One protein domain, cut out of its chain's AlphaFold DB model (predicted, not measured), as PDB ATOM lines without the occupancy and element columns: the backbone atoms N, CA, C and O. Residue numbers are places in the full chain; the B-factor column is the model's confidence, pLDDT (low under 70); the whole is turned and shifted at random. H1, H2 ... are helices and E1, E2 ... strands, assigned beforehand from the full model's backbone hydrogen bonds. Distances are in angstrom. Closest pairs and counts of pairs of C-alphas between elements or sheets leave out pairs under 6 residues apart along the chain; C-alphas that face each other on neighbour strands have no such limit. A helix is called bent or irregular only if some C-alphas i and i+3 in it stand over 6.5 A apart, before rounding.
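What this domain is: This is residues 8 to 85 of the 89 residues of an uncharacterized protein of viral metagenome (UniProt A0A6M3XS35). A small, strongly twisted sheet of three strands lies between a helical hairpin, H1 and H2, at one end of the long axis and a thin tail with H4 at the other. Residues 75 to 85, of which 76 to 83 belong to H4, stick out from the body, and the short H3 sits beside the strands where the tail begins. The printed part has 78 residues, with four named helices and three named strands in the order H1 H2 E1 E2 E3 H3 H4; the sheet's order is E1 E2 E3, antiparallel, and the class is mixed, helices and strands. The whole is loose, with a radius of gyration of the C-alphas of 15.9 A, and is a rod spanning 52 by 25 by 20 A.

How they stand to each other: E1, residues 40 to 46, E2, residues 52 to 57, and E3, residues 63 to 67, form a meander, each strand the antiparallel neighbour of the one before. E1 and E2 are a hairpin at 132 degrees, with N 41 and O 56 within hydrogen-bond range at 2.8 A and N 54 and O 46 at 2.9 A. E2 and E3 are a hairpin at 140 degrees, with N 55 and O 64 at 2.8 A and N 66 and O 53 at 2.9 A. H3, residues 68 to 71, is on the sheet and stands at the sheet's level, with a height over the sheet of 0.5 A on a local plane fitted to just 6 C-alphas; its closest C-alpha pair with E2 is Tyr 52 and Lys 68, 5.2 A. H1, residues 8 to 17, and H2, residues 19 to 36, form a helical hairpin: they touch, H2 with residues 21 to 26 alone, at a shallow tilt of 24 degrees, opposite ways, and their closest C-alphas are those of Lys 15 and Gly 22, 4.1 A. H1 is not on the sheet; the closest C-alphas of H1 and E2 are those of Trp 8 and Cys 57, 7.4 A. H2 is not on the sheet, but only just, with 4 pairs of C-alphas within 10 A. H4, residues 76 to 83, is apart from H1, H2, H3 and the three strands. In H1 and H4 every O i to N i+4 pair is within hydrogen-bond range, in H2 13 of 14 are, and H3 is too short for such a pair.

Where its parts are: E1 runs 12.2 A from C-alpha 40 at (46.015, 33.340, -9.191), E2 15.6 A and E3 13.4 A. H2 measures 25.2 A and ends with C-alpha 36 at (34.146, 37.168, -7.933); it is neither bent nor irregular, but only just: C-alphas 20 and 23 are 6.0 A apart. H1 measures 14.3 A, H3 4.9 A, and H4 10.6 A, ending with C-alpha 83 at (70.360, 22.239, -23.827).

The domain as a whole: The two C-alphas farthest apart are those of Phe 20 and Gly 85, 52.8 A. The printed part has no cut, and its six links are tight. The mean pLDDT of the printed part is 78.1; residues 47 to 49 and 71 to 85 are under 70, and H4 has a mean of 51.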
ATOM      1  N   TRP A   8      47.778  40.900  -1.610       81.44
ATOM      2  CA  TRP A   8      47.729  39.842  -0.609       81.44
ATOM      3  C   TRP A   8      48.704  40.070   0.562       81.44
ATOM      4  O   TRP A   8      48.388  39.689   1.690       81.44
ATOM      5  N   HIS A   9      49.831  40.771   0.357       81.00
ATOM      6  CA  HIS A   9      50.757  41.152   1.436       81.00
ATOM      7  C   HIS A   9      50.076  41.956   2.554       81.00
ATOM      8  O   HIS A   9      50.407  41.789   3.730       81.00
ATOM      9  N   TYR A  10      49.100  42.802   2.211       83.75
ATOM     10  CA  TYR A  10      48.331  43.565   3.194       83.75
ATOM     11  C   TYR A  10      47.414  42.646   4.003       83.75
ATOM     12  O   TYR A  10      47.389  42.730   5.230       83.75
ATOM     13  N   VAL A  11      46.741  41.701   3.338       80.81
ATOM     14  CA  VAL A  11      45.880  40.699   3.987       80.81
ATOM     15  C   VAL A  11      46.694  39.809   4.936       80.81
ATOM     16  O   VAL A  11      46.292  39.585   6.079       80.81
ATOM     17  N   SER A  12      47.884  39.371   4.517       81.00
ATOM     18  CA  SER A  12      48.824  38.621   5.364       81.00
ATOM     19  C   SER A  12      49.278  39.408   6.582       81.00
ATOM     20  O   SER A  12      49.319  38.870   7.688       81.00
ATOM     21  N   ARG A  13      49.587  40.696   6.400       84.81
ATOM     22  CA  ARG A  13      50.019  41.577   7.488       84.81
ATOM     23  C   ARG A  13      48.908  41.792   8.516       84.81
ATOM     24  O   ARG A  13      49.191  41.762   9.710       84.81
ATOM     25  N   ILE A  14      47.661  41.957   8.070       79.88
ATOM     26  CA  ILE A  14      46.485  42.086   8.946       79.88
ATOM     27  C   ILE A  14      46.286  40.803   9.763       79.88
ATOM     28  O   ILE A  14      46.151  40.861  10.985       79.88
ATOM     29  N   LYS A  15      46.348  39.636   9.107       81.44
ATOM     30  CA  LYS A  15      46.257  38.325   9.768       81.44
ATOM     31  C   LYS A  15      47.375  38.107  10.798       81.44
ATOM     32  O   LYS A  15      47.113  37.520  11.843       81.44
ATOM     33  N   GLY A  16      48.598  38.546  10.497       83.44
ATOM     34  CA  GLY A  16      49.772  38.347  11.352       83.44
ATOM     35  C   GLY A  16      49.854  39.296  12.551       83.44
ATOM     36  O   GLY A  16      50.235  38.864  13.631       83.44
ATOM     37  N   ARG A  17      49.480  40.574  12.388       86.25
ATOM     38  CA  ARG A  17      49.591  41.576  13.465       86.25
ATOM     39  C   ARG A  17      48.517  41.448  14.538       86.25
ATOM     40  O   ARG A  17      48.816  41.660  15.705       86.25
ATOM     41  N   VAL A  18      47.278  41.137  14.153       86.75
ATOM     42  CA  VAL A  18      46.154  41.052  15.098       86.75
ATOM     43  C   VAL A  18      45.327  39.805  14.782       86.75
ATOM     44  O   VAL A  18      44.300  39.908  14.119       86.75
ATOM     45  N   PRO A  19      45.744  38.603  15.214       82.38
ATOM     46  CA  PRO A  19      45.144  37.350  14.748       82.38
ATOM     47  C   PRO A  19      43.645  37.212  15.041       82.38
ATOM     48  O   PRO A  19      42.924  36.631  14.233       82.38
ATOM     49  N   PHE A  20      43.168  37.751  16.167       86.81
ATOM     50  CA  PHE A  20      41.763  37.655  16.579       86.81
ATOM     51  C   PHE A  20      40.817  38.433  15.650       86.81
ATOM     52  O   PHE A  20      39.738  37.951  15.326       86.81
ATOM     53  N   ILE A  21      41.255  39.593  15.154       85.69
ATOM     54  CA  ILE A  21      40.484  40.450  14.238       85.69
ATOM     55  C   ILE A  21      40.825  40.123  12.777       85.69
ATOM     56  O   ILE A  21      39.962  40.036  11.904       85.69
ATOM     57  N   GLY A  22      42.103  39.879  12.502       85.94
ATOM     58  CA  GLY A  22      42.630  39.666  11.165       85.94
ATOM     59  C   GLY A  22      42.223  38.335  10.538       85.94
ATOM     60  O   GLY A  22      42.039  38.287   9.323       85.94
ATOM     61  N   LYS A  23      42.030  37.261  11.321       88.31
ATOM     62  CA  LYS A  23      41.534  35.976  10.792       88.31
ATOM     63  C   LYS A  23      40.095  36.092  10.249       88.31
ATOM     64  O   LYS A  23      39.900  35.705   9.095       88.31
ATOM     65  N   PRO A  24      39.107  36.641  10.992       91.12
ATOM     66  CA  PRO A  24      37.764  36.898  10.461       91.12
ATOM     67  C   PRO A  24      37.750  37.797   9.220       91.12
ATOM     68  O   PRO A  24      37.088  37.469   8.233       91.12
ATOM     69  N   ILE A  25      38.518  38.891   9.232       88.00
ATOM     70  CA  ILE A  25      38.610  39.815   8.090       88.00
ATOM     71  C   ILE A  25      39.175  39.093   6.865       88.00
ATOM     72  O   ILE A  25      38.578  39.144   5.792       88.00
ATOM     73  N   ALA A  26      40.281  38.360   7.017       87.12
ATOM     74  CA  ALA A  26      40.870  37.596   5.922       87.12
ATOM     75  C   ALA A  26      39.890  36.550   5.370       87.12
ATOM     76  O   ALA A  26      39.759  36.428   4.155       87.12
ATOM     77  N   LYS A  27      39.157  35.841   6.238       89.75
ATOM     78  CA  LYS A  27      38.142  34.862   5.820       89.75
ATOM     79  C   LYS A  27      37.015  35.520   5.020       89.75
ATOM     80  O   LYS A  27      36.607  34.985   3.995       89.75
ATOM     81  N   THR A  28      36.566  36.698   5.446       90.88
ATOM     82  CA  THR A  28      35.530  37.477   4.750       90.88
ATOM     83  C   THR A  28      36.015  37.940   3.377       90.88
ATOM     84  O   THR A  28      35.339  37.720   2.377       90.88
ATOM     85  N   ILE A  29      37.231  38.490   3.292       88.44
ATOM     86  CA  ILE A  29      37.845  38.899   2.019       88.44
ATOM     87  C   ILE A  29      38.013  37.694   1.083       88.44
ATOM     88  O   ILE A  29      37.755  37.801  -0.114       88.44
ATOM     89  N   GLN A  30      38.423  36.535   1.606       90.88
ATOM     90  CA  GLN A  30      38.539  35.306   0.818       90.88
ATOM     91  C   GLN A  30      37.187  34.803   0.319       90.88
ATOM     92  O   GLN A  30      37.105  34.364  -0.823       90.88
ATOM     93  N   PHE A  31      36.142  34.881   1.144       92.31
ATOM     94  CA  PHE A  31      34.786  34.514   0.748       92.31
ATOM     95  C   PHE A  31      34.279  35.410  -0.385       92.31
ATOM     96  O   PHE A  31      33.907  34.906  -1.440       92.31
ATOM     97  N   ILE A  32      34.378  36.731  -0.212       91.44
ATOM     98  CA  ILE A  32      33.989  37.716  -1.229       91.44
ATOM     99  C   ILE A  32      34.783  37.492  -2.520       91.44
ATOM    100  O   ILE A  32      34.213  37.412  -3.601       91.44
ATOM    101  N   CYS A  33      36.101  37.315  -2.422       91.81
ATOM    102  CA  CYS A  33      36.942  37.044  -3.584       91.81
ATOM    103  C   CYS A  33      36.585  35.717  -4.280       91.81
ATOM    104  O   CYS A  33      36.742  35.616  -5.491       91.81
ATOM    105  N   GLY A  34      36.082  34.721  -3.544       91.31
ATOM    106  CA  GLY A  34      35.589  33.470  -4.120       91.31
ATOM    107  C   GLY A  34      34.335  33.659  -4.972       91.31
ATOM    108  O   GLY A  34      34.204  32.987  -5.989       91.31
ATOM    109  N   ILE A  35      33.466  34.609  -4.611       92.94
ATOM    110  CA  ILE A  35      32.266  34.959  -5.389       92.94
ATOM    111  C   ILE A  35      32.650  35.620  -6.721       92.94
ATOM    112  O   ILE A  35      32.052  35.323  -7.749       92.94
ATOM    113  N   PHE A  36      33.671  36.480  -6.723       89.69
ATOM    114  CA  PHE A  36      34.146  37.168  -7.933       89.69
ATOM    115  C   PHE A  36      35.121  36.344  -8.788       89.69
ATOM    116  O   PHE A  36      35.497  36.777  -9.876       89.69
ATOM    117  N   GLY A  37      35.537  35.170  -8.309       89.94
ATOM    118  CA  GLY A  37      36.594  34.370  -8.920       89.94
ATOM    119  C   GLY A  37      37.987  34.782  -8.438       89.94
ATOM    120  O   GLY A  37      38.392  35.945  -8.475       89.94
ATOM    121  N   HIS A  38      38.760  33.801  -7.974       90.12
ATOM    122  CA  HIS A  38      40.120  34.037  -7.504       90.12
ATOM    123  C   HIS A  38      41.090  34.244  -8.668       90.12
ATOM    124  O   HIS A  38      41.254  33.374  -9.517       90.12
ATOM    125  N   GLU A  39      41.828  35.354  -8.647       89.50
ATOM    126  CA  GLU A  39      42.917  35.579  -9.596       89.50
ATOM    127  C   GLU A  39      44.242  35.052  -9.026       89.50
ATOM    128  O   GLU A  39      44.757  35.571  -8.030       89.50
ATOM    129  N   LEU A  40      44.787  34.001  -9.639       87.69
ATOM    130  CA  LEU A  40      46.015  33.340  -9.191       87.69
ATOM    131  C   LEU A  40      47.272  34.156  -9.534       87.69
ATOM    132  O   LEU A  40      47.429  34.657 -10.648       87.69
ATOM    133  N   SER A  41      48.206  34.257  -8.589       83.94
ATOM    134  CA  SER A  41      49.472  34.989  -8.719       83.94
ATOM    135  C   SER A  41      50.376  34.369  -9.776       83.94
ATOM    136  O   SER A  41      50.793  33.222  -9.634       83.94
ATOM    137  N   LYS A  42      50.660  35.089 -10.869       77.62
ATOM    138  CA  LYS A  42      51.465  34.593 -12.008       77.62
ATOM    139  C   LYS A  42      52.919  34.287 -11.654       77.62
ATOM    140  O   LYS A  42      53.539  33.483 -12.334       77.62
ATOM    141  N   THR A  43      53.448  34.930 -10.622       74.94
ATOM    142  CA  THR A  43      54.871  34.870 -10.264       74.94
ATOM    143  C   THR A  43      55.128  34.163  -8.940       74.94
ATOM    144  O   THR A  43      56.271  33.838  -8.652       74.94
ATOM    145  N   GLU A  44      54.093  33.917  -8.132       72.06
ATOM    146  CA  GLU A  44      54.234  33.299  -6.812       72.06
ATOM    147  C   GLU A  44      53.504  31.966  -6.787       72.06
ATOM    148  O   GLU A  44      52.272  31.889  -6.845       72.06
ATOM    149  N   TRP A  45      54.305  30.917  -6.710       77.31
ATOM    150  CA  TRP A  45      53.872  29.537  -6.706       77.31
ATOM    151  C   TRP A  45      54.842  28.733  -5.845       77.31
ATOM    152  O   TRP A  45      56.025  29.058  -5.743       77.31
ATOM    153  N   GLY A  46      54.305  27.739  -5.154       73.94
ATOM    154  CA  GLY A  46      55.035  26.806  -4.316       73.94
ATOM    155  C   GLY A  46      54.926  25.400  -4.887       73.94
ATOM    156  O   GLY A  46      53.977  25.064  -5.600       73.94
ATOM    157  N   TYR A  47      55.901  24.555  -4.569       68.44
ATOM    158  CA  TYR A  47      55.807  23.140  -4.889       68.44
ATOM    159  C   TYR A  47      54.877  22.466  -3.873       68.44
ATOM    160  O   TYR A  47      55.296  22.156  -2.763       68.44
ATOM    161  N   GLY A  48      53.620  22.249  -4.263       64.19
ATOM    162  CA  GLY A  48      52.577  21.668  -3.403       64.19
ATOM    163  C   GLY A  48      52.715  20.162  -3.154       64.19
ATOM    164  O   GLY A  48      51.881  19.573  -2.473       64.19
ATOM    165  N   GLY A  49      53.773  19.533  -3.685       61.69
ATOM    166  CA  GLY A  49      53.968  18.083  -3.661       61.69
ATOM    167  C   GLY A  49      53.139  17.350  -4.728       61.69
ATOM    168  O   GLY A  49      52.103  17.828  -5.182       61.69
ATOM    169  N   GLY A  50      53.611  16.176  -5.166       78.56
ATOM    170  CA  GLY A  50      52.881  15.321  -6.116       78.56
ATOM    171  C   GLY A  50      52.603  15.984  -7.473       78.56
ATOM    172  O   GLY A  50      53.510  16.542  -8.089       78.56
ATOM    173  N   GLU A  51      51.359  15.912  -7.951       79.94
ATOM    174  CA  GLU A  51      50.914  16.414  -9.268       79.94
ATOM    175  C   GLU A  51      50.432  17.878  -9.258       79.94
ATOM    176  O   GLU A  51      50.127  18.451 -10.307       79.94
ATOM    177  N   TYR A  52      50.415  18.513  -8.084       83.88
ATOM    178  CA  TYR A  52      49.876  19.856  -7.885       83.88
ATOM    179  C   TYR A  52      50.982  20.867  -7.576       83.88
ATOM    180  O   TYR A  52      52.074  20.530  -7.109       83.88
ATOM    181  N   ALA A  53      50.697  22.135  -7.843       84.75
ATOM    182  CA  ALA A  53      51.464  23.245  -7.309       84.75
ATOM    183  C   ALA A  53      50.544  24.232  -6.594       84.75
ATOM    184  O   ALA A  53      49.383  24.436  -6.955       84.75
ATOM    185  N   ASP A  54      51.096  24.832  -5.553       87.94
ATOM    186  CA  ASP A  54      50.404  25.785  -4.711       87.94
ATOM    187  C   ASP A  54      50.488  27.164  -5.354       87.94
ATOM    188  O   ASP A  54      51.571  27.633  -5.700       87.94
ATOM    189  N   ARG A  55      49.358  27.851  -5.503       87.19
ATOM    190  CA  ARG A  55      49.316  29.240  -5.959       87.19
ATOM    191  C   ARG A  55      48.502  30.091  -5.014       87.19
ATOM    192  O   ARG A  55      47.460  29.685  -4.507       87.19
ATOM    193  N   TRP A  56      48.960  31.319  -4.812       88.06
ATOM    194  CA  TRP A  56      48.239  32.292  -4.004       88.06
ATOM    195  C   TRP A  56      47.338  33.147  -4.877       88.06
ATOM    196  O   TRP A  56      47.745  33.622  -5.938       88.06
ATOM    197  N   CYS A  57      46.114  33.405  -4.424       90.31
ATOM    198  CA  CYS A  57      45.308  34.460  -5.012       90.31
ATOM    199  C   CYS A  57      45.972  35.818  -4.745       90.31
ATOM    200  O   CYS A  57      46.200  36.186  -3.588       90.31
ATOM    201  N   ARG A  58      46.220  36.593  -5.807       88.88
ATOM    202  CA  ARG A  58      46.915  37.890  -5.726       88.88
ATOM    203  C   ARG A  58      46.186  38.915  -4.852       88.88
ATOM    204  O   ARG A  58      46.816  39.863  -4.381       88.88
ATOM    205  N   TRP A  59      44.874  38.738  -4.671       88.75
ATOM    206  CA  TRP A  59      44.001  39.686  -3.983       88.75
ATOM    207  C   TRP A  59      43.795  39.333  -2.508       88.75
ATOM    208  O   TRP A  59      44.051  40.157  -1.628       88.75
ATOM    209  N   CYS A  60      43.365  38.099  -2.230       90.19
ATOM    210  CA  CYS A  60      42.907  37.675  -0.901       90.19
ATOM    211  C   CYS A  60      43.873  36.740  -0.150       90.19
ATOM    212  O   CYS A  60      43.549  36.268   0.942       90.19
ATOM    213  N   ASN A  61      45.042  36.448  -0.725       89.25
ATOM    214  CA  ASN A  61      46.020  35.493  -0.196       89.25
ATOM    215  C   ASN A  61      45.498  34.058   0.010       89.25
ATOM    216  O   ASN A  61      46.024  33.306   0.833       89.25
ATOM    217  N   LYS A  62      44.412  33.664  -0.660       90.12
ATOM    218  CA  LYS A  62      43.932  32.286  -0.558       90.12
ATOM    219  C   LYS A  62      44.908  31.358  -1.276       90.12
ATOM    220  O   LYS A  62      45.234  31.619  -2.432       90.12
ATOM    221  N   LEU A  63      45.347  30.302  -0.597       89.06
ATOM    222  CA  LEU A  63      46.127  29.230  -1.205       89.06
ATOM    223  C   LEU A  63      45.192  28.325  -2.008       89.06
ATOM    224  O   LEU A  63      44.151  27.908  -1.500       89.06
ATOM    225  N   ILE A  64      45.547  28.071  -3.260       89.19
ATOM    226  CA  ILE A  64      44.780  27.272  -4.207       89.19
ATOM    227  C   ILE A  64      45.751  26.308  -4.875       89.19
ATOM    228  O   ILE A  64      46.782  26.726  -5.401       89.19
ATOM    229  N   GLN A  65      45.412  25.026  -4.852       89.19
ATOM    230  CA  GLN A  65      46.163  24.000  -5.557       89.19
ATOM    231  C   GLN A  65      45.697  23.951  -7.003       89.19
ATOM    232  O   GLN A  65      44.498  23.881  -7.268       89.19
ATOM    233  N   VAL A  66      46.649  24.005  -7.926       85.94
ATOM    234  CA  VAL A  66      46.395  23.841  -9.356       85.94
ATOM    235  C   VAL A  66      47.251  22.700  -9.906       85.94
ATOM    236  O   VAL A  66      48.377  22.505  -9.434       85.94
ATOM    237  N   PRO A  67      46.756  21.928 -10.886       85.06
ATOM    238  CA  PRO A  67      47.560  20.928 -11.575       85.06
ATOM    239  C   PRO A  67      48.819  21.550 -12.183       85.06
ATOM    240  O   PRO A  67      48.777  22.631 -12.776       85.06
ATOM    241  N   LYS A  68      49.959  20.859 -12.096       76.56
ATOM    242  CA  LYS A  68      51.215  21.340 -12.704       76.56
ATOM    243  C   LYS A  68      51.124  21.520 -14.219       76.56
ATOM    244  O   LYS A  68      51.842  22.344 -14.777       76.56
ATOM    245  N   THR A  69      50.235  20.783 -14.878       75.81
ATOM    246  CA  THR A  69      49.928  20.933 -16.306       75.81
ATOM    247  C   THR A  69      49.354  22.312 -16.646       75.81
ATOM    248  O   THR A  69      49.591  22.809 -17.740       75.81
ATOM    249  N   GLU A  70      48.672  22.975 -15.711       72.75
ATOM    250  CA  GLU A  70      48.166  24.344 -15.886       72.75
ATOM    251  C   GLU A  70      49.238  25.412 -15.610       72.75
ATOM    252  O   GLU A  70      49.102  26.562 -16.025       72.75
ATOM    253  N   ILE A  71      50.327  25.030 -14.933       67.62
ATOM    254  CA  ILE A  71      51.517  25.860 -14.680       67.62
ATOM    255  C   ILE A  71      52.647  25.475 -15.647       67.62
ATOM    256  O   ILE A  71      53.837  25.649 -15.367       67.62
ATOM    257  N   GLN A  72      52.295  24.942 -16.820       56.56
ATOM    258  CA  GLN A  72      53.243  24.880 -17.923       56.56
ATOM    259  C   GLN A  72      53.844  26.287 -18.108       56.56
ATOM    260  O   GLN A  72      53.129  27.283 -18.048       56.56
ATOM    261  N   PHE A  73      55.162  26.358 -18.319       55.78
ATOM    262  CA  PHE A  73      55.940  27.579 -18.612       55.78
ATOM    263  C   PHE A  73      56.510  28.409 -17.441       55.78
ATOM    264  O   PHE A  73      56.446  29.633 -17.444       55.78
ATOM    265  N   ALA A  74      57.234  27.759 -16.528       49.75
ATOM    266  CA  ALA A  74      58.452  28.361 -15.947       49.75
ATOM    267  C   ALA A  74      59.697  27.461 -16.102       49.75
ATOM    268  O   ALA A  74      60.825  27.936 -16.046       49.75
ATOM    269  N   PHE A  75      59.496  26.162 -16.359       45.03
ATOM    270  CA  PHE A  75      60.578  25.189 -16.538       45.03
ATOM    271  C   PHE A  75      61.012  24.964 -17.989       45.03
ATOM    272  O   PHE A  75      62.049  24.334 -18.187       45.03
ATOM    273  N   LYS A  76      60.302  25.502 -18.999       45.47
ATOM    274  CA  LYS A  76      60.819  25.433 -20.378       45.47
ATOM    275  C   LYS A  76      62.193  26.090 -20.480       45.47
ATOM    276  O   LYS A  76      63.025  25.577 -21.210       45.47
ATOM    277  N   ASP A  77      62.463  27.125 -19.687       48.34
ATOM    278  CA  ASP A  77      63.787  27.736 -19.648       48.34
ATOM    279  C   ASP A  77      64.810  26.885 -18.893       48.34
ATOM    280  O   ASP A  77      65.960  26.878 -19.286       48.34
ATOM    281  N   ALA A  78      64.456  26.106 -17.870       49.41
ATOM    282  CA  ALA A  78      65.449  25.296 -17.152       49.41
ATOM    283  C   ALA A  78      65.996  24.136 -18.007       49.41
ATOM    284  O   ALA A  78      67.190  23.839 -17.979       49.41
ATOM    285  N   GLU A  79      65.131  23.495 -18.794       51.31
ATOM    286  CA  GLU A  79      65.516  22.402 -19.693       51.31
ATOM    287  C   GLU A  79      66.158  22.929 -20.990       51.31
ATOM    288  O   GLU A  79      67.126  22.342 -21.483       51.31
ATOM    289  N   LEU A  80      65.697  24.092 -21.479       51.28
ATOM    290  CA  LEU A  80      66.333  24.836 -22.569       51.28
ATOM    291  C   LEU A  80      67.728  25.338 -22.163       51.28
ATOM    292  O   LEU A  80      68.654  25.152 -22.940       51.28
ATOM    293  N   MET A  81      67.909  25.885 -20.953       50.88
ATOM    294  CA  MET A  81      69.202  26.334 -20.402       50.88
ATOM    295  C   MET A  81      70.206  25.181 -20.285       50.88
ATOM    296  O   MET A  81      71.383  25.372 -20.588       50.88
ATOM    297  N   LYS A  82      69.734  23.972 -19.941       54.16
ATOM    298  CA  LYS A  82      70.536  22.738 -20.003       54.16
ATOM    299  C   LYS A  82      70.952  22.370 -21.431       54.16
ATOM    300  O   LYS A  82      72.078  21.933 -21.632       54.16
ATOM    301  N   HIS A  83      70.072  22.552 -22.420       53.44
ATOM    302  CA  HIS A  83      70.360  22.239 -23.827       53.44
ATOM    303  C   HIS A  83      71.245  23.280 -24.539       53.44
ATOM    304  O   HIS A  83      71.983  22.913 -25.448       53.44
ATOM    305  N   ILE A  84      71.210  24.556 -24.137       52.47
ATOM    306  CA  ILE A  84      72.043  25.637 -24.716       52.47
ATOM    307  C   ILE A  84      73.369  25.880 -23.973       52.47
ATOM    308  O   ILE A  84      74.082  26.822 -24.308       52.47
ATOM    309  N   GLY A  85      73.727  25.050 -22.986       44.94
ATOM    310  CA  GLY A  85      75.061  25.056 -22.364       44.94
ATOM    311  C   GLY A  85      75.422  26.330 -21.588       44.94
ATOM    312  O   GLY A  85      76.597  26.583 -21.331       44.94
TER     313      GLY A  85